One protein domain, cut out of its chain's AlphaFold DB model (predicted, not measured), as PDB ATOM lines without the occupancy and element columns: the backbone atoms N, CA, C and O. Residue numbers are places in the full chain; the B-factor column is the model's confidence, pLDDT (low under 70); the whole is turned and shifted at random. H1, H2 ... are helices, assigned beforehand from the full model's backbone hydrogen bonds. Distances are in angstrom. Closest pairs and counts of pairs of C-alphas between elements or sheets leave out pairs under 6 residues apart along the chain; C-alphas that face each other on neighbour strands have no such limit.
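Overview. This is residues 59 to 81, 90 to 138 and 147 to 202 of the 637 residues of an uncharacterized protein of Lachnospiraceae bacterium (UniProt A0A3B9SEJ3). Four longer helices, H3, H6, H5 and H4, form a loose four-sided group; short H1 packs on H3 and H4, and H2 points outward. The printed part has 128 residues, six named helices, H1 to H6, and no named strand: all helix, compact, radius of gyration of the C-alphas 15.1 A, spans 50 by 34 by 25 A.

Arrangement. Start at H5, residues 152 to 169; its hairpin with H6, residues 175 to 192, has a shallow tilt of 10 degrees, C-alphas 167 and 175 closest at 6.7 A. H3, residues 95 to 108, touches H6, C-alphas 102 and 179 closest at 5.6 A. H4, residues 112 to 129, touches H5 with residues 112 to 120 alone, C-alphas 116 and 168 closest at 5.0 A. H1, residues 59 to 66, touches H3, C-alphas 66 and 97 closest at 6.0 A. H2, residues 72 to 79, touches H4, C-alphas 72 and 118 closest at 4.8 A. O i to N i+4 pairs are within hydrogen-bond range throughout H1, H3 and H6, and in 2 of 4 for H2, 12 of 14 for H4, 11 of 14 for H5.

Along the chain. Find C-alpha 59 at (161.426, 197.518, 116.249), where H1 begins, and C-alpha 192 at (142.310, 174.782, 112.390), where H6 ends, 25.8 A from its first.

Size, cuts and confidence. Cuts at 82 to 89 and 139 to 146 leave 22.2 A and 16.5 A between C-alphas; pLDDT is under 70 at residues 78 to 81, 128 to 138 and 147.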
ATOM      1  N   LYS A  59     162.467 198.558 116.371       88.12
ATOM      2  CA  LYS A  59     161.426 197.518 116.249       88.12
ATOM      3  C   LYS A  59     160.354 197.833 115.189       88.12
ATOM      4  O   LYS A  59     159.964 196.948 114.436       88.12
ATOM      5  N   GLU A  60     159.886 199.081 115.118       92.50
ATOM      6  CA  GLU A  60     158.853 199.480 114.148       92.50
ATOM      7  C   GLU A  60     159.364 199.478 112.702       92.50
ATOM      8  O   GLU A  60     158.633 199.107 111.794       92.50
ATOM      9  N   GLN A  61     160.635 199.821 112.487       92.94
ATOM     10  CA  GLN A  61     161.269 199.774 111.167       92.94
ATOM     11  C   GLN A  61     161.394 198.332 110.670       92.94
ATOM     12  O   GLN A  61     161.082 198.043 109.519       92.94
ATOM     13  N   VAL A  62     161.769 197.412 111.564       90.88
ATOM     14  CA  VAL A  62     161.809 195.973 111.265       90.88
ATOM     15  C   VAL A  62     160.410 195.449 110.951       90.88
ATOM     16  O   VAL A  62     160.237 194.710 109.988       90.88
ATOM     17  N   ARG A  63     159.392 195.870 111.713       93.50
ATOM     18  CA  ARG A  63     157.989 195.522 111.450       93.50
ATOM     19  C   ARG A  63     157.529 196.007 110.074       93.50
ATOM     20  O   ARG A  63     156.939 195.228 109.332       93.50
ATOM     21  N   GLN A  64     157.789 197.269 109.735       96.19
ATOM     22  CA  GLN A  64     157.439 197.842 108.431       96.19
ATOM     23  C   GLN A  64     158.108 197.071 107.290       96.19
ATOM     24  O   GLN A  64     157.438 196.726 106.316       96.19
ATOM     25  N   LEU A  65     159.392 196.725 107.444       94.88
ATOM     26  CA  LEU A  65     160.104 195.872 106.495       94.88
ATOM     27  C   LEU A  65     159.434 194.499 106.386       94.88
ATOM     28  O   LEU A  65     159.032 194.113 105.298       94.88
ATOM     29  N   CYS A  66     159.205 193.799 107.503       93.62
ATOM     30  CA  CYS A  66     158.556 192.479 107.528       93.62
ATOM     31  C   CYS A  66     157.182 192.465 106.847       93.62
ATOM     32  O   CYS A  66     156.771 191.430 106.339       93.62
ATOM     33  N   ARG A  67     156.487 193.606 106.814       97.00
ATOM     34  CA  ARG A  67     155.161 193.788 106.210       97.00
ATOM     35  C   ARG A  67     155.206 194.314 104.775       97.00
ATOM     36  O   ARG A  67     154.146 194.624 104.235       97.00
ATOM     37  N   TYR A  68     156.386 194.452 104.169       96.25
ATOM     38  CA  TYR A  68     156.579 195.090 102.859       96.25
ATOM     39  C   TYR A  68     155.937 196.493 102.791       96.25
ATOM     40  O   TYR A  68     155.372 196.893 101.778       96.25
ATOM     41  N   GLU A  69     155.934 197.229 103.909       97.25
ATOM     42  CA  GLU A  69     155.435 198.615 103.982       97.25
ATOM     43  C   GLU A  69     156.516 199.627 103.567       97.25
ATOM     44  O   GLU A  69     156.199 200.762 103.218       97.25
ATOM     45  N   VAL A  70     157.782 199.208 103.610       95.25
ATOM     46  CA  VAL A  70     158.963 199.969 103.194       95.25
ATOM     47  C   VAL A  70     159.958 199.008 102.548       95.25
ATOM     48  O   VAL A  70     160.142 197.891 103.041       95.25
ATOM     49  N   LYS A  71     160.595 199.422 101.449       94.56
ATOM     50  CA  LYS A  71     161.660 198.632 100.808       94.56
ATOM     51  C   LYS A  71     162.968 198.787 101.572       94.56
ATOM     52  O   LYS A  71     163.219 199.838 102.164       94.56
ATOM     53  N   TRP A  72     163.832 197.776 101.524       92.00
ATOM     54  CA  TRP A  72     165.132 197.827 102.194       92.00
ATOM     55  C   TRP A  72     165.914 199.097 101.860       92.00
ATOM     56  O   TRP A  72     166.248 199.854 102.769       92.00
ATOM     57  N   SER A  73     166.092 199.418 100.575       89.94
ATOM     58  CA  SER A  73     166.831 200.612 100.148       89.94
ATOM     59  C   SER A  73     166.247 201.926 100.679       89.94
ATOM     60  O   SER A  73     166.985 202.880 100.921       89.94
ATOM     61  N   GLU A  74     164.927 201.995 100.864       90.44
ATOM     62  CA  GLU A  74     164.238 203.167 101.421       90.44
ATOM     63  C   GLU A  74     164.440 203.267 102.936       90.44
ATOM     64  O   GLU A  74     164.590 204.365 103.474       90.44
ATOM     65  N   LEU A  75     164.474 202.119 103.616       87.81
ATOM     66  CA  LEU A  75     164.644 202.021 105.060       87.81
ATOM     67  C   LEU A  75     166.058 202.400 105.504       87.81
ATOM     68  O   LEU A  75     166.233 203.110 106.497       87.81
ATOM     69  N   ILE A  76     167.056 201.901 104.777       81.69
ATOM     70  CA  ILE A  76     168.465 202.036 105.146       81.69
ATOM     71  C   ILE A  76     169.145 203.244 104.472       81.69
ATOM     72  O   ILE A  76     170.152 203.753 104.980       81.69
ATOM     73  N   GLY A  77     168.562 203.747 103.375       75.38
ATOM     74  CA  GLY A  77     169.017 204.917 102.621       75.38
ATOM     75  C   GLY A  77     170.476 204.834 102.150       75.38
ATOM     76  O   GLY A  77     171.106 203.782 102.157       75.38
ATOM     77  N   SER A  78     171.069 205.981 101.801       62.34
ATOM     78  CA  SER A  78     172.507 206.080 101.484       62.34
ATOM     79  C   SER A  78     173.415 206.022 102.724       62.34
ATOM     80  O   SER A  78     174.623 206.220 102.618       62.34
ATOM     81  N   ALA A  79     172.840 205.857 103.919       54.91
ATOM     82  CA  ALA A  79     173.540 205.984 105.194       54.91
ATOM     83  C   ALA A  79     174.301 204.710 105.605       54.91
ATOM     84  O   ALA A  79     175.036 204.743 106.589       54.91
ATOM     85  N   SER A  80     174.133 203.599 104.883       58.53
ATOM     86  CA  SER A  80     174.505 202.275 105.393       58.53
ATOM     87  C   SER A  80     174.940 201.263 104.336       58.53
ATOM     88  O   SER A  80     175.046 200.095 104.686       58.53
ATOM     89  N   GLU A  81     175.299 201.671 103.107       56.81
ATOM     90  CA  GLU A  81     175.800 200.731 102.076       56.81
ATOM     91  C   GLU A  81     176.923 199.807 102.589       56.81
ATOM     92  O   GLU A  81     177.219 198.808 101.949       56.81
ATOM     93  N   PRO A  90     165.214 192.090 119.471       79.50
ATOM     94  CA  PRO A  90     164.727 190.966 118.679       79.50
ATOM     95  C   PRO A  90     163.303 191.213 118.166       79.50
ATOM     96  O   PRO A  90     162.462 191.791 118.868       79.50
ATOM     97  N   TYR A  91     163.035 190.755 116.946       82.75
ATOM     98  CA  TYR A  91     161.718 190.817 116.323       82.75
ATOM     99  C   TYR A  91     161.241 189.409 115.966       82.75
ATOM    100  O   TYR A  91     161.977 188.631 115.368       82.75
ATOM    101  N   THR A  92     160.001 189.083 116.326       83.56
ATOM    102  CA  THR A  92     159.363 187.817 115.954       83.56
ATOM    103  C   THR A  92     158.332 188.100 114.879       83.56
ATOM    104  O   THR A  92     157.347 188.795 115.136       83.56
ATOM    105  N   ILE A  93     158.563 187.561 113.685       89.12
ATOM    106  CA  ILE A  93     157.630 187.660 112.564       89.12
ATOM    107  C   ILE A  93     156.341 186.914 112.920       89.12
ATOM    108  O   ILE A  93     156.374 185.832 113.508       89.12
ATOM    109  N   THR A  94     155.196 187.500 112.575       90.94
ATOM    110  CA  THR A  94     153.871 186.938 112.858       90.94
ATOM    111  C   THR A  94     153.104 186.617 111.575       90.94
ATOM    112  O   THR A  94     153.426 187.123 110.502       90.94
ATOM    113  N   PHE A  95     152.031 185.824 111.675       92.00
ATOM    114  CA  PHE A  95     151.110 185.624 110.549       92.00
ATOM    115  C   PHE A  95     150.531 186.941 110.023       92.00
ATOM    116  O   PHE A  95     150.404 187.099 108.814       92.00
ATOM    117  N   ASP A  96     150.236 187.903 110.901       94.94
ATOM    118  CA  ASP A  96     149.736 189.217 110.486       94.94
ATOM    119  C   ASP A  96     150.767 189.992 109.664       94.94
ATOM    120  O   ASP A  96     150.390 190.763 108.778       94.94
ATOM    121  N   ASP A  97     152.057 189.787 109.936       95.44
ATOM    122  CA  ASP A  97     153.120 190.419 109.164       95.44
ATOM    123  C   ASP A  97     153.225 189.811 107.765       95.44
ATOM    124  O   ASP A  97     153.205 190.553 106.785       95.44
ATOM    125  N   ILE A  98     153.207 188.479 107.653       94.88
ATOM    126  CA  ILE A  98     153.227 187.784 106.355       94.88
ATOM    127  C   ILE A  98     151.965 188.080 105.535       94.88
ATOM    128  O   ILE A  98     152.039 188.337 104.332       94.88
ATOM    129  N   LEU A  99     150.787 188.109 106.163       95.50
ATOM    130  CA  LEU A  99     149.537 188.474 105.490       95.50
ATOM    131  C   LEU A  99     149.547 189.931 104.999       95.50
ATOM    132  O   LEU A  99     148.978 190.229 103.947       95.50
ATOM    133  N   ALA A 100     150.182 190.843 105.742       97.12
ATOM    134  CA  ALA A 100     150.366 192.223 105.305       97.12
ATOM    135  C   ALA A 100     151.375 192.319 104.153       97.12
ATOM    136  O   ALA A 100     151.064 192.950 103.146       97.12
ATOM    137  N   ALA A 101     152.516 191.632 104.255       95.88
ATOM    138  CA  ALA A 101     153.532 191.603 103.209       95.88
ATOM    139  C   ALA A 101     152.988 191.058 101.896       95.88
ATOM    140  O   ALA A 101     153.038 191.742 100.881       95.88
ATOM    141  N   THR A 102     152.363 189.884 101.921       94.56
ATOM    142  CA  THR A 102     151.746 189.280 100.731       94.56
ATOM    143  C   THR A 102     150.678 190.183 100.106       94.56
ATOM    144  O   THR A 102     150.539 190.238  98.889       94.56
ATOM    145  N   LYS A 103     149.928 190.952 100.906       94.88
ATOM    146  CA  LYS A 103     149.016 191.975 100.376       94.88
ATOM    147  C   LYS A 103     149.773 193.132  99.716       94.88
ATOM    148  O   LYS A 103     149.371 193.561  98.641       94.88
ATOM    149  N   ASN A 104     150.805 193.657 100.364       96.31
ATOM    150  CA  ASN A 104     151.539 194.828  99.894       96.31
ATOM    151  C   ASN A 104     152.382 194.518  98.649       96.31
ATOM    152  O   ASN A 104     152.344 195.305  97.711       96.31
ATOM    153  N   ILE A 105     153.021 193.345  98.583       93.56
ATOM    154  CA  ILE A 105     153.727 192.846  97.390       93.56
ATOM    155  C   ILE A 105     152.755 192.729  96.210       93.56
ATOM    156  O   ILE A 105     153.018 193.222  95.120       93.56
ATOM    157  N   HIS A 106     151.578 192.138  96.434       89.62
ATOM    158  CA  HIS A 106     150.568 192.027  95.381       89.62
ATOM    159  C   HIS A 106     150.098 193.398  94.858       89.62
ATOM    160  O   HIS A 106     149.756 193.530  93.688       89.62
ATOM    161  N   LEU A 107     150.069 194.421  95.718       92.38
ATOM    162  CA  LEU A 107     149.651 195.777  95.352       92.38
ATOM    163  C   LEU A 107     150.773 196.629  94.746       92.38
ATOM    164  O   LEU A 107     150.459 197.624  94.091       92.38
ATOM    165  N   SER A 108     152.042 196.286  94.971       90.81
ATOM    166  CA  SER A 108     153.176 197.076  94.488       90.81
ATOM    167  C   SER A 108     153.500 196.827  93.016       90.81
ATOM    168  O   SER A 108     154.088 197.701  92.384       90.81
ATOM    169  N   TRP A 109     153.064 195.687  92.464       86.50
ATOM    170  CA  TRP A 109     153.411 195.228  91.109       86.50
ATOM    171  C   TRP A 109     154.925 195.076  90.891       86.50
ATOM    172  O   TRP A 109     155.397 195.158  89.757       86.50
ATOM    173  N   ASP A 110     155.682 194.866  91.971       91.94
ATOM    174  CA  ASP A 110     157.115 194.592  91.910       91.94
ATOM    175  C   ASP A 110     157.382 193.189  91.342       91.94
ATOM    176  O   ASP A 110     156.604 192.259  91.561       91.94
ATOM    177  N   ASP A 111     158.488 193.040  90.611       91.56
ATOM    178  CA  ASP A 111     158.937 191.748  90.084       91.56
ATOM    179  C   ASP A 111     159.632 190.888  91.161       91.56
ATOM    180  O   ASP A 111     160.007 191.373  92.233       91.56
ATOM    181  N   ASN A 112     159.814 189.593  90.876       92.06
ATOM    182  CA  ASN A 112     160.409 188.612  91.793       92.06
ATOM    183  C   ASN A 112     161.775 189.075  92.315       92.06
ATOM    184  O   ASN A 112     162.059 188.979  93.507       92.06
ATOM    185  N   LYS A 113     162.595 189.647  91.428       92.25
ATOM    186  CA  LYS A 113     163.912 190.183  91.767       92.25
ATOM    187  C   LYS A 113     163.821 191.345  92.753       92.25
ATOM    188  O   LYS A 113     164.562 191.384  93.727       92.25
ATOM    189  N   THR A 114     162.906 192.282  92.532       93.69
ATOM    190  CA  THR A 114     162.697 193.407  93.445       93.69
ATOM    191  C   THR A 114     162.201 192.917  94.802       93.69
ATOM    192  O   THR A 114     162.669 193.401  95.829       93.69
ATOM    193  N   VAL A 115     161.290 191.941  94.834       93.62
ATOM    194  CA  VAL A 115     160.831 191.318  96.087       93.62
ATOM    195  C   VAL A 115     161.985 190.614  96.810       93.62
ATOM    196  O   VAL A 115     162.117 190.772  98.024       93.62
ATOM    197  N   ARG A 116     162.856 189.907  96.083       92.69
ATOM    198  CA  ARG A 116     164.047 189.272  96.654       92.69
ATOM    199  C   ARG A 116     164.990 190.297  97.278       92.69
ATOM    200  O   ARG A 116     165.185 190.292  98.493       92.69
ATOM    201  N   ASP A 117     165.514 191.196  96.446       91.25
ATOM    202  CA  ASP A 117     166.616 192.099  96.787       91.25
ATOM    203  C   ASP A 117     166.181 193.171  97.816       91.25
ATOM    204  O   ASP A 117     167.001 193.702  98.564       91.25
ATOM    205  N   GLN A 118     164.890 193.540  97.852       93.56
ATOM    206  CA  GLN A 118     164.379 194.609  98.726       93.56
ATOM    207  C   GLN A 118     163.644 194.118  99.974       93.56
ATOM    208  O   GLN A 118     163.264 194.955 100.801       93.56
ATOM    209  N   TRP A 119     163.403 192.812 100.116       93.81
ATOM    210  CA  TRP A 119     162.618 192.287 101.232       93.81
ATOM    211  C   TRP A 119     163.059 190.914 101.718       93.81
ATOM    212  O   TRP A 119     163.425 190.802 102.886       93.81
ATOM    213  N   TYR A 120     163.041 189.891 100.861       91.69
ATOM    214  CA  TYR A 120     163.341 188.525 101.297       91.69
ATOM    215  C   TYR A 120     164.782 188.388 101.801       91.69
ATOM    216  O   TYR A 120     164.966 187.967 102.939       91.69
ATOM    217  N   GLU A 121     165.784 188.797 101.015       88.62
ATOM    218  CA  GLU A 121     167.203 188.705 101.401       88.62
ATOM    219  C   GLU A 121     167.521 189.531 102.660       88.62
ATOM    220  O   GLU A 121     168.052 188.962 103.612       88.62
ATOM    221  N   PRO A 122     167.123 190.815 102.765       89.19
ATOM    222  CA  PRO A 122     167.349 191.590 103.984       89.19
ATOM    223  C   PRO A 122     166.700 190.989 105.233       89.19
ATOM    224  O   PRO A 122     167.286 191.014 106.312       89.19
ATOM    225  N   ILE A 123     165.484 190.443 105.121       88.44
ATOM    226  CA  ILE A 123     164.840 189.762 106.252       88.44
ATOM    227  C   ILE A 123     165.583 188.472 106.578       88.44
ATOM    228  O   ILE A 123     165.830 188.208 107.751       88.44
ATOM    229  N   TYR A 124     165.954 187.691 105.565       82.56
ATOM    230  CA  TYR A 124     166.732 186.469 105.721       82.56
ATOM    231  C   TYR A 124     168.034 186.763 106.492       82.56
ATOM    232  O   TYR A 124     168.270 186.175 107.546       82.56
ATOM    233  N   GLU A 125     168.820 187.751 106.062       79.06
ATOM    234  CA  GLU A 125     170.060 188.173 106.728       79.06
ATOM    235  C   GLU A 125     169.823 188.643 108.170       79.06
ATOM    236  O   GLU A 125     170.459 188.142 109.100       79.06
ATOM    237  N   LEU A 126     168.850 189.535 108.396       79.75
ATOM    238  CA  LEU A 126     168.535 190.037 109.739       79.75
ATOM    239  C   LEU A 126     168.110 188.924 110.700       79.75
ATOM    240  O   LEU A 126     168.428 188.973 111.892       79.75
ATOM    241  N   MET A 127     167.376 187.930 110.205       70.50
ATOM    242  CA  MET A 127     166.896 186.810 111.010       70.50
ATOM    243  C   MET A 127     167.987 185.753 111.243       70.50
ATOM    244  O   MET A 127     167.950 185.088 112.278       70.50
ATOM    245  N   PHE A 128     168.974 185.636 110.346       61.00
ATOM    246  CA  PHE A 128     170.149 184.772 110.516       61.00
ATOM    247  C   PHE A 128     171.154 185.366 111.522       61.00
ATOM    248  O   PHE A 128     171.652 184.655 112.393       61.00
ATOM    249  N   GLU A 129     171.411 186.679 111.466       52.19
ATOM    250  CA  GLU A 129     172.420 187.348 112.307       52.19
ATOM    251  C   GLU A 129     171.945 187.664 113.735       52.19
ATOM    252  O   GLU A 129     172.742 187.642 114.672       52.19
ATOM    253  N   SER A 130     170.652 187.944 113.942       45.16
ATOM    254  CA  SER A 130     170.138 188.345 115.264       45.16
ATOM    255  C   SER A 130     169.824 187.186 116.218       45.16
ATOM    256  O   SER A 130     169.679 187.425 117.417       45.16
ATOM    257  N   ASN A 131     169.757 185.948 115.712       43.62
ATOM    258  CA  ASN A 131     169.433 184.748 116.493       43.62
ATOM    259  C   ASN A 131     170.416 183.583 116.298       43.62
ATOM    260  O   ASN A 131     170.188 182.519 116.860       43.62
ATOM    261  N   GLY A 132     171.497 183.760 115.534       38.75
ATOM    262  CA  GLY A 132     172.549 182.750 115.412       38.75
ATOM    263  C   GLY A 132     172.136 181.429 114.759       38.75
ATOM    264  O   GLY A 132     172.945 180.517 114.797       38.75
ATOM    265  N   GLU A 133     170.937 181.312 114.174       41.69
ATOM    266  CA  GLU A 133     170.520 180.202 113.307       41.69
ATOM    267  C   GLU A 133     169.122 180.477 112.726       41.69
ATOM    268  O   GLU A 133     168.168 180.764 113.453       41.69
ATOM    269  N   MET A 134     168.951 180.355 111.406       43.44
ATOM    270  CA  MET A 134     167.616 180.382 110.803       43.44
ATOM    271  C   MET A 134     166.998 178.986 110.892       43.44
ATOM    272  O   MET A 134     167.056 178.199 109.956       43.44
ATOM    273  N   PHE A 135     166.445 178.691 112.070       40.41
ATOM    274  CA  PHE A 135     165.962 177.376 112.500       40.41
ATOM    275  C   PHE A 135     166.987 176.268 112.320       40.41
ATOM    276  O   PHE A 135     166.818 175.465 111.419       40.41
ATOM    277  N   PHE A 136     167.925 176.131 113.248       39.38
ATOM    278  CA  PHE A 136     168.031 174.883 113.997       39.38
ATOM    279  C   PHE A 136     168.291 175.251 115.462       39.38
ATOM    280  O   PHE A 136     168.357 176.419 115.832       39.38
ATOM    281  N   GLU A 137     168.213 174.270 116.335       35.38
ATOM    282  CA  GLU A 137     168.808 174.387 117.650       35.38
ATOM    283  C   GLU A 137     170.268 173.970 117.493       35.38
ATOM    284  O   GLU A 137     170.514 172.782 117.313       35.38
ATOM    285  N   ASP A 138     171.206 174.874 117.704       33.03
ATOM    286  CA  ASP A 138     172.130 174.717 118.819       33.03
ATOM    287  C   ASP A 138     171.516 175.423 120.034       33.03
ATOM    288  O   ASP A 138     171.980 176.450 120.533       33.03
ATOM    289  N   GLU A 147     158.046 171.829 125.536       61.97
ATOM    290  CA  GLU A 147     157.079 171.220 124.601       61.97
ATOM    291  C   GLU A 147     157.575 171.343 123.142       61.97
ATOM    292  O   GLU A 147     158.010 172.415 122.721       61.97
ATOM    293  N   TYR A 148     157.526 170.253 122.367       72.25
ATOM    294  CA  TYR A 148     158.085 170.155 121.005       72.25
ATOM    295  C   TYR A 148     157.042 170.236 119.887       72.25
ATOM    296  O   TYR A 148     157.384 170.084 118.717       72.25
ATOM    297  N   LEU A 149     155.770 170.425 120.228       84.62
ATOM    298  CA  LEU A 149     154.667 170.423 119.273       84.62
ATOM    299  C   LEU A 149     154.796 171.529 118.203       84.62
ATOM    300  O   LEU A 149     155.291 172.610 118.520       84.62
ATOM    301  N   PRO A 150     154.292 171.312 116.968       85.81
ATOM    302  CA  PRO A 150     154.359 172.319 115.913       85.81
ATOM    303  C   PRO A 150     153.738 173.655 116.326       85.81
ATOM    304  O   PRO A 150     152.595 173.719 116.799       85.81
ATOM    305  N   THR A 151     154.481 174.727 116.084       84.38
ATOM    306  CA  THR A 151     154.139 176.099 116.451       84.38
ATOM    307  C   THR A 151     153.861 176.962 115.221       84.38
ATOM    308  O   THR A 151     154.149 176.601 114.080       84.38
ATOM    309  N   ARG A 152     153.336 178.174 115.445       85.88
ATOM    310  CA  ARG A 152     153.234 179.183 114.377       85.88
ATOM    311  C   ARG A 152     154.600 179.573 113.811       85.88
ATOM    312  O   ARG A 152     154.663 179.934 112.643       85.88
ATOM    313  N   ALA A 153     155.659 179.519 114.622       83.00
ATOM    314  CA  ALA A 153     157.004 179.836 114.162       83.00
ATOM    315  C   ALA A 153     157.437 178.839 113.083       83.00
ATOM    316  O   ALA A 153     157.818 179.284 112.013       83.00
ATOM    317  N   ASP A 154     157.231 177.537 113.308       81.62
ATOM    318  CA  ASP A 154     157.563 176.477 112.340       81.62
ATOM    319  C   ASP A 154     156.798 176.637 111.017       81.62
ATOM    320  O   ASP A 154     157.340 176.432 109.930       81.62
ATOM    321  N   VAL A 155     155.530 177.058 111.095       87.62
ATOM    322  CA  VAL A 155     154.728 177.382 109.906       87.62
ATOM    323  C   VAL A 155     155.335 178.564 109.148       87.62
ATOM    324  O   VAL A 155     155.468 178.492 107.929       87.62
ATOM    325  N   ILE A 156     155.729 179.632 109.846       88.38
ATOM    326  CA  ILE A 156     156.375 180.794 109.218       88.38
ATOM    327  C   ILE A 156     157.690 180.373 108.557       88.38
ATOM    328  O   ILE A 156     157.894 180.714 107.395       88.38
ATOM    329  N   SER A 157     158.533 179.578 109.220       83.62
ATOM    330  CA  SER A 157     159.773 179.059 108.622       83.62
ATOM    331  C   SER A 157     159.490 178.289 107.345       83.62
ATOM    332  O   SER A 157     160.152 178.518 106.339       83.62
ATOM    333  N   SER A 158     158.485 177.404 107.367       86.12
ATOM    334  CA  SER A 158     158.127 176.619 106.185       86.12
ATOM    335  C   SER A 158     157.736 177.508 105.003       86.12
ATOM    336  O   SER A 158     158.150 177.231 103.885       86.12
ATOM    337  N   ILE A 159     157.035 178.622 105.242       90.00
ATOM    338  CA  ILE A 159     156.661 179.583 104.193       90.00
ATOM    339  C   ILE A 159     157.902 180.266 103.606       90.00
ATOM    340  O   ILE A 159     158.009 180.389 102.386       90.00
ATOM    341  N   PHE A 160     158.853 180.687 104.448       86.75
ATOM    342  CA  PHE A 160     160.099 181.295 103.970       86.75
ATOM    343  C   PHE A 160     160.917 180.323 103.115       86.75
ATOM    344  O   PHE A 160     161.352 180.688 102.026       86.75
ATOM    345  N   TYR A 161     161.081 179.081 103.575       82.44
ATOM    346  CA  TYR A 161     161.937 178.096 102.912       82.44
ATOM    347  C   TYR A 161     161.309 177.401 101.711       82.44
ATOM    348  O   TYR A 161     162.049 176.957 100.834       82.44
ATOM    349  N   ARG A 162     159.983 177.269 101.676       84.25
ATOM    350  CA  ARG A 162     159.275 176.563 100.605       84.25
ATOM    351  C   ARG A 162     158.698 177.514  99.569       84.25
ATOM    352  O   ARG A 162     158.888 177.285  98.387       84.25
ATOM    353  N   ASP A 163     157.975 178.546  99.999       86.06
ATOM    354  CA  ASP A 163     157.183 179.372  99.079       86.06
ATOM    355  C   ASP A 163     157.959 180.617  98.639       86.06
ATOM    356  O   ASP A 163     158.061 180.913  97.450       86.06
ATOM    357  N   LEU A 164     158.517 181.358  99.603       85.44
ATOM    358  CA  LEU A 164     159.185 182.631  99.327       85.44
ATOM    359  C   LEU A 164     160.570 182.451  98.702       85.44
ATOM    360  O   LEU A 164     160.946 183.268  97.868       85.44
ATOM    361  N   SER A 165     161.300 181.392  99.056       84.06
ATOM    362  CA  SER A 165     162.571 181.044  98.410       84.06
ATOM    363  C   SER A 165     162.377 180.794  96.911       84.06
ATOM    364  O   SER A 165     163.005 181.462  96.099       84.06
ATOM    365  N   ILE A 166     161.424 179.932  96.534       84.06
ATOM    366  CA  ILE A 166     161.100 179.614  95.136       84.06
ATOM    367  C   ILE A 166     160.670 180.874  94.391       84.06
ATOM    368  O   ILE A 166     161.151 181.132  93.290       84.06
ATOM    369  N   LEU A 167     159.801 181.680  95.007       84.19
ATOM    370  CA  LEU A 167     159.371 182.956  94.444       84.19
ATOM    371  C   LEU A 167     160.559 183.870  94.112       84.19
ATOM    372  O   LEU A 167     160.532 184.563  93.099       84.19
ATOM    373  N   CYS A 168     161.579 183.893  94.968       83.69
ATOM    374  CA  CYS A 168     162.745 184.760  94.828       83.69
ATOM    375  C   CYS A 168     163.836 184.181  93.908       83.69
ATOM    376  O   CYS A 168     164.576 184.949  93.286       83.69
ATOM    377  N   ASP A 169     163.938 182.856  93.816       83.25
ATOM    378  CA  ASP A 169     164.961 182.156  93.034       83.25
ATOM    379  C   ASP A 169     164.555 181.965  91.565       83.25
ATOM    380  O   ASP A 169     165.413 181.984  90.677       83.25
ATOM    381  N   ASP A 170     163.258 181.818  91.287       83.81
ATOM    382  CA  ASP A 170     162.718 181.666  89.938       83.81
ATOM    383  C   ASP A 170     162.000 182.947  89.486       83.81
ATOM    384  O   ASP A 170     160.869 183.230  89.885       83.81
ATOM    385  N   GLU A 171     162.636 183.717  88.595       81.44
ATOM    386  CA  GLU A 171     162.057 184.942  88.012       81.44
ATOM    387  C   GLU A 171     160.773 184.685  87.198       81.44
ATOM    388  O   GLU A 171     160.051 185.628  86.876       81.44
ATOM    389  N   SER A 172     160.475 183.426  86.857       82.69
ATOM    390  CA  SER A 172     159.249 183.030  86.161       82.69
ATOM    391  C   SER A 172     158.114 182.589  87.092       82.69
ATOM    392  O   SER A 172     156.990 182.393  86.622       82.69
ATOM    393  N   ALA A 173     158.371 182.470  88.402       84.94
ATOM    394  CA  ALA A 173     157.374 182.026  89.366       84.94
ATOM    395  C   ALA A 173     156.200 183.025  89.467       84.94
ATOM    396  O   ALA A 173     156.417 184.236  89.612       84.94
ATOM    397  N   PRO A 174     154.941 182.551  89.421       87.88
ATOM    398  CA  PRO A 174     153.768 183.415  89.389       87.88
ATOM    399  C   PRO A 174     153.490 184.051  90.761       87.88
ATOM    400  O   PRO A 174     152.743 183.502  91.571       87.88
ATOM    401  N   ILE A 175     154.005 185.269  90.988       87.81
ATOM    402  CA  ILE A 175     153.871 186.009  92.263       87.81
ATOM    403  C   ILE A 175     152.443 185.978  92.826       87.81
ATOM    404  O   ILE A 175     152.239 185.728  94.013       87.81
ATOM    405  N   SER A 176     151.436 186.231  91.986       88.31
ATOM    406  CA  SER A 176     150.041 186.297  92.437       88.31
ATOM    407  C   SER A 176     149.489 184.951  92.911       88.31
ATOM    408  O   SER A 176     148.640 184.931  93.805       88.31
ATOM    409  N   GLU A 177     149.924 183.847  92.309       90.12
ATOM    410  CA  GLU A 177     149.490 182.499  92.677       90.12
ATOM    411  C   GLU A 177     150.150 182.094  93.994       90.12
ATOM    412  O   GLU A 177     149.438 181.841  94.964       90.12
ATOM    413  N   THR A 178     151.478 182.225  94.094       90.06
ATOM    414  CA  THR A 178     152.236 181.942  95.323       90.06
ATOM    415  C   THR A 178     151.721 182.753  96.516       90.06
ATOM    416  O   THR A 178     151.495 182.222  97.602       90.06
ATOM    417  N   ILE A 179     151.445 184.049  96.329       91.19
ATOM    418  CA  ILE A 179     150.847 184.894  97.375       91.19
ATOM    419  C   ILE A 179     149.477 184.371  97.815       91.19
ATOM    420  O   ILE A 179     149.150 184.419  99.005       91.19
ATOM    421  N   THR A 180     148.656 183.909  96.874       92.00
ATOM    422  CA  THR A 180     147.324 183.381  97.188       92.00
ATOM    423  C   THR A 180     147.440 182.098  98.003       92.00
ATOM    424  O   THR A 180     146.797 181.991  99.050       92.00
ATOM    425  N   GLU A 181     148.328 181.189  97.602       92.00
ATOM    426  CA  GLU A 181     148.612 179.936  98.306       92.00
ATOM    427  C   GLU A 181     149.108 180.171  99.736       92.00
ATOM    428  O   GLU A 181     148.540 179.613 100.676       92.00
ATOM    429  N   ILE A 182     150.085 181.067  99.937       93.50
ATOM    430  CA  ILE A 182     150.589 181.425 101.276       93.50
ATOM    431  C   ILE A 182     149.447 181.939 102.158       93.50
ATOM    432  O   ILE A 182     149.298 181.544 103.319       93.50
ATOM    433  N   ARG A 183     148.612 182.837 101.624       93.38
ATOM    434  CA  ARG A 183     147.509 183.437 102.384       93.38
ATOM    435  C   ARG A 183     146.453 182.410 102.756       93.38
ATOM    436  O   ARG A 183     145.934 182.466 103.872       93.38
ATOM    437  N   ASP A 184     146.108 181.515 101.845       93.00
ATOM    438  CA  ASP A 184     145.114 180.479 102.098       93.00
ATOM    439  C   ASP A 184     145.651 179.413 103.054       93.00
ATOM    440  O   ASP A 184     144.920 178.994 103.956       93.00
ATOM    441  N   TYR A 185     146.943 179.089 102.973       92.50
ATOM    442  CA  TYR A 185     147.615 178.243 103.950       92.50
ATOM    443  C   TYR A 185     147.561 178.850 105.361       92.50
ATOM    444  O   TYR A 185     147.058 178.206 106.281       92.50
ATOM    445  N   ILE A 186     147.956 180.119 105.537       92.81
ATOM    446  CA  ILE A 186     147.881 180.804 106.842       92.81
ATOM    447  C   ILE A 186     146.441 180.828 107.376       92.81
ATOM    448  O   ILE A 186     146.211 180.543 108.554       92.81
ATOM    449  N   LYS A 187     145.447 181.144 106.535       91.62
ATOM    450  CA  LYS A 187     144.034 181.133 106.954       91.62
ATOM    451  C   LYS A 187     143.578 179.741 107.389       91.62
ATOM    452  O   LYS A 187     142.842 179.646 108.370       91.62
ATOM    453  N   ASN A 188     143.988 178.685 106.681       90.88
ATOM    454  CA  ASN A 188     143.669 177.305 107.049       90.88
ATOM    455  C   ASN A 188     144.270 176.959 108.419       90.88
ATOM    456  O   ASN A 188     143.543 176.485 109.294       90.88
ATOM    457  N   ILE A 189     145.545 177.299 108.655       90.88
ATOM    458  CA  ILE A 189     146.187 177.129 109.967       90.88
ATOM    459  C   ILE A 189     145.394 177.853 111.059       90.88
ATOM    460  O   ILE A 189     144.961 177.231 112.025       90.88
ATOM    461  N   ILE A 190     145.091 179.140 110.882       89.69
ATOM    462  CA  ILE A 190     144.319 179.909 111.872       89.69
ATOM    463  C   ILE A 190     142.937 179.279 112.121       89.69
ATOM    464  O   ILE A 190     142.478 179.193 113.262       89.69
ATOM    465  N   ALA A 191     142.253 178.815 111.071       89.38
ATOM    466  CA  ALA A 191     140.946 178.176 111.199       89.38
ATOM    467  C   ALA A 191     141.019 176.833 111.945       89.38
ATOM    468  O   ALA A 191     140.077 176.471 112.660       89.38
ATOM    469  N   ASN A 192     142.124 176.099 111.797       88.81
ATOM    470  CA  ASN A 192     142.310 174.782 112.390       88.81
ATOM    471  C   ASN A 192     142.894 174.814 113.817       88.81
ATOM    472  O   ASN A 192     142.809 173.804 114.508       88.81
ATOM    473  N   GLU A 193     143.354 175.962 114.327       86.00
ATOM    474  CA  GLU A 193     143.922 176.096 115.683       86.00
ATOM    475  C   GLU A 193     142.985 175.657 116.816       86.00
ATOM    476  O   GLU A 193     143.442 175.213 117.871       86.00
ATOM    477  N   LYS A 194     141.667 175.740 116.600       86.12
ATOM    478  CA  LYS A 194     140.655 175.267 117.560       86.12
ATOM    479  C   LYS A 194     140.545 173.743 117.621       86.12
ATOM    480  O   LYS A 194     139.943 173.219 118.556       86.12
ATOM    481  N   LYS A 195     141.067 173.034 116.618       89.06
ATOM    482  CA  LYS A 195     141.118 171.572 116.601       89.06
ATOM    483  C   LYS A 195     142.218 171.079 117.539       89.06
ATOM    484  O   LYS A 195     143.163 171.810 117.859       89.06
ATOM    485  N   LYS A 196     142.114 169.809 117.937       86.38
ATOM    486  CA  LYS A 196     143.229 169.109 118.579       86.38
ATOM    487  C   LYS A 196     144.429 169.143 117.647       86.38
ATOM    488  O   LYS A 196     144.263 169.074 116.434       86.38
ATOM    489  N   ILE A 197     145.626 169.230 118.212       84.31
ATOM    490  CA  ILE A 197     146.845 169.403 117.423       84.31
ATOM    491  C   ILE A 197     147.090 168.271 116.414       84.31
ATOM    492  O   ILE A 197     147.559 168.538 115.313       84.31
ATOM    493  N   VAL A 198     146.684 167.042 116.746       85.56
ATOM    494  CA  VAL A 198     146.745 165.886 115.839       85.56
ATOM    495  C   VAL A 198     145.848 166.055 114.602       85.56
ATOM    496  O   VAL A 198     146.207 165.599 113.527       85.56
ATOM    497  N   ASP A 199     144.735 166.785 114.733       86.12
ATOM    498  CA  ASP A 199     143.759 167.046 113.665       86.12
ATOM    499  C   ASP A 199     144.034 168.365 112.911       86.12
ATOM    500  O   ASP A 199     143.236 168.787 112.059       86.12
ATOM    501  N   ARG A 200     145.110 169.081 113.269       88.31
ATOM    502  CA  ARG A 200     145.527 170.300 112.569       88.31
ATOM    503  C   ARG A 200     146.212 169.931 111.264       88.31
ATOM    504  O   ARG A 200     147.024 169.013 111.195       88.31
ATOM    505  N   ASP A 201     145.864 170.680 110.232       85.56
ATOM    506  CA  ASP A 201     146.325 170.440 108.876       85.56
ATOM    507  C   ASP A 201     147.590 171.257 108.624       85.56
ATOM    508  O   ASP A 201     147.516 172.457 108.368       85.56
ATOM    509  N   TYR A 202     148.745 170.614 108.781       90.00
ATOM    510  CA  TYR A 202     150.042 171.190 108.437       90.00
ATOM    511  C   TYR A 202     150.546 170.630 107.109       90.00
ATOM    512  O   TYR A 202     150.219 169.509 106.714       90.00
TER     513      TYR A 202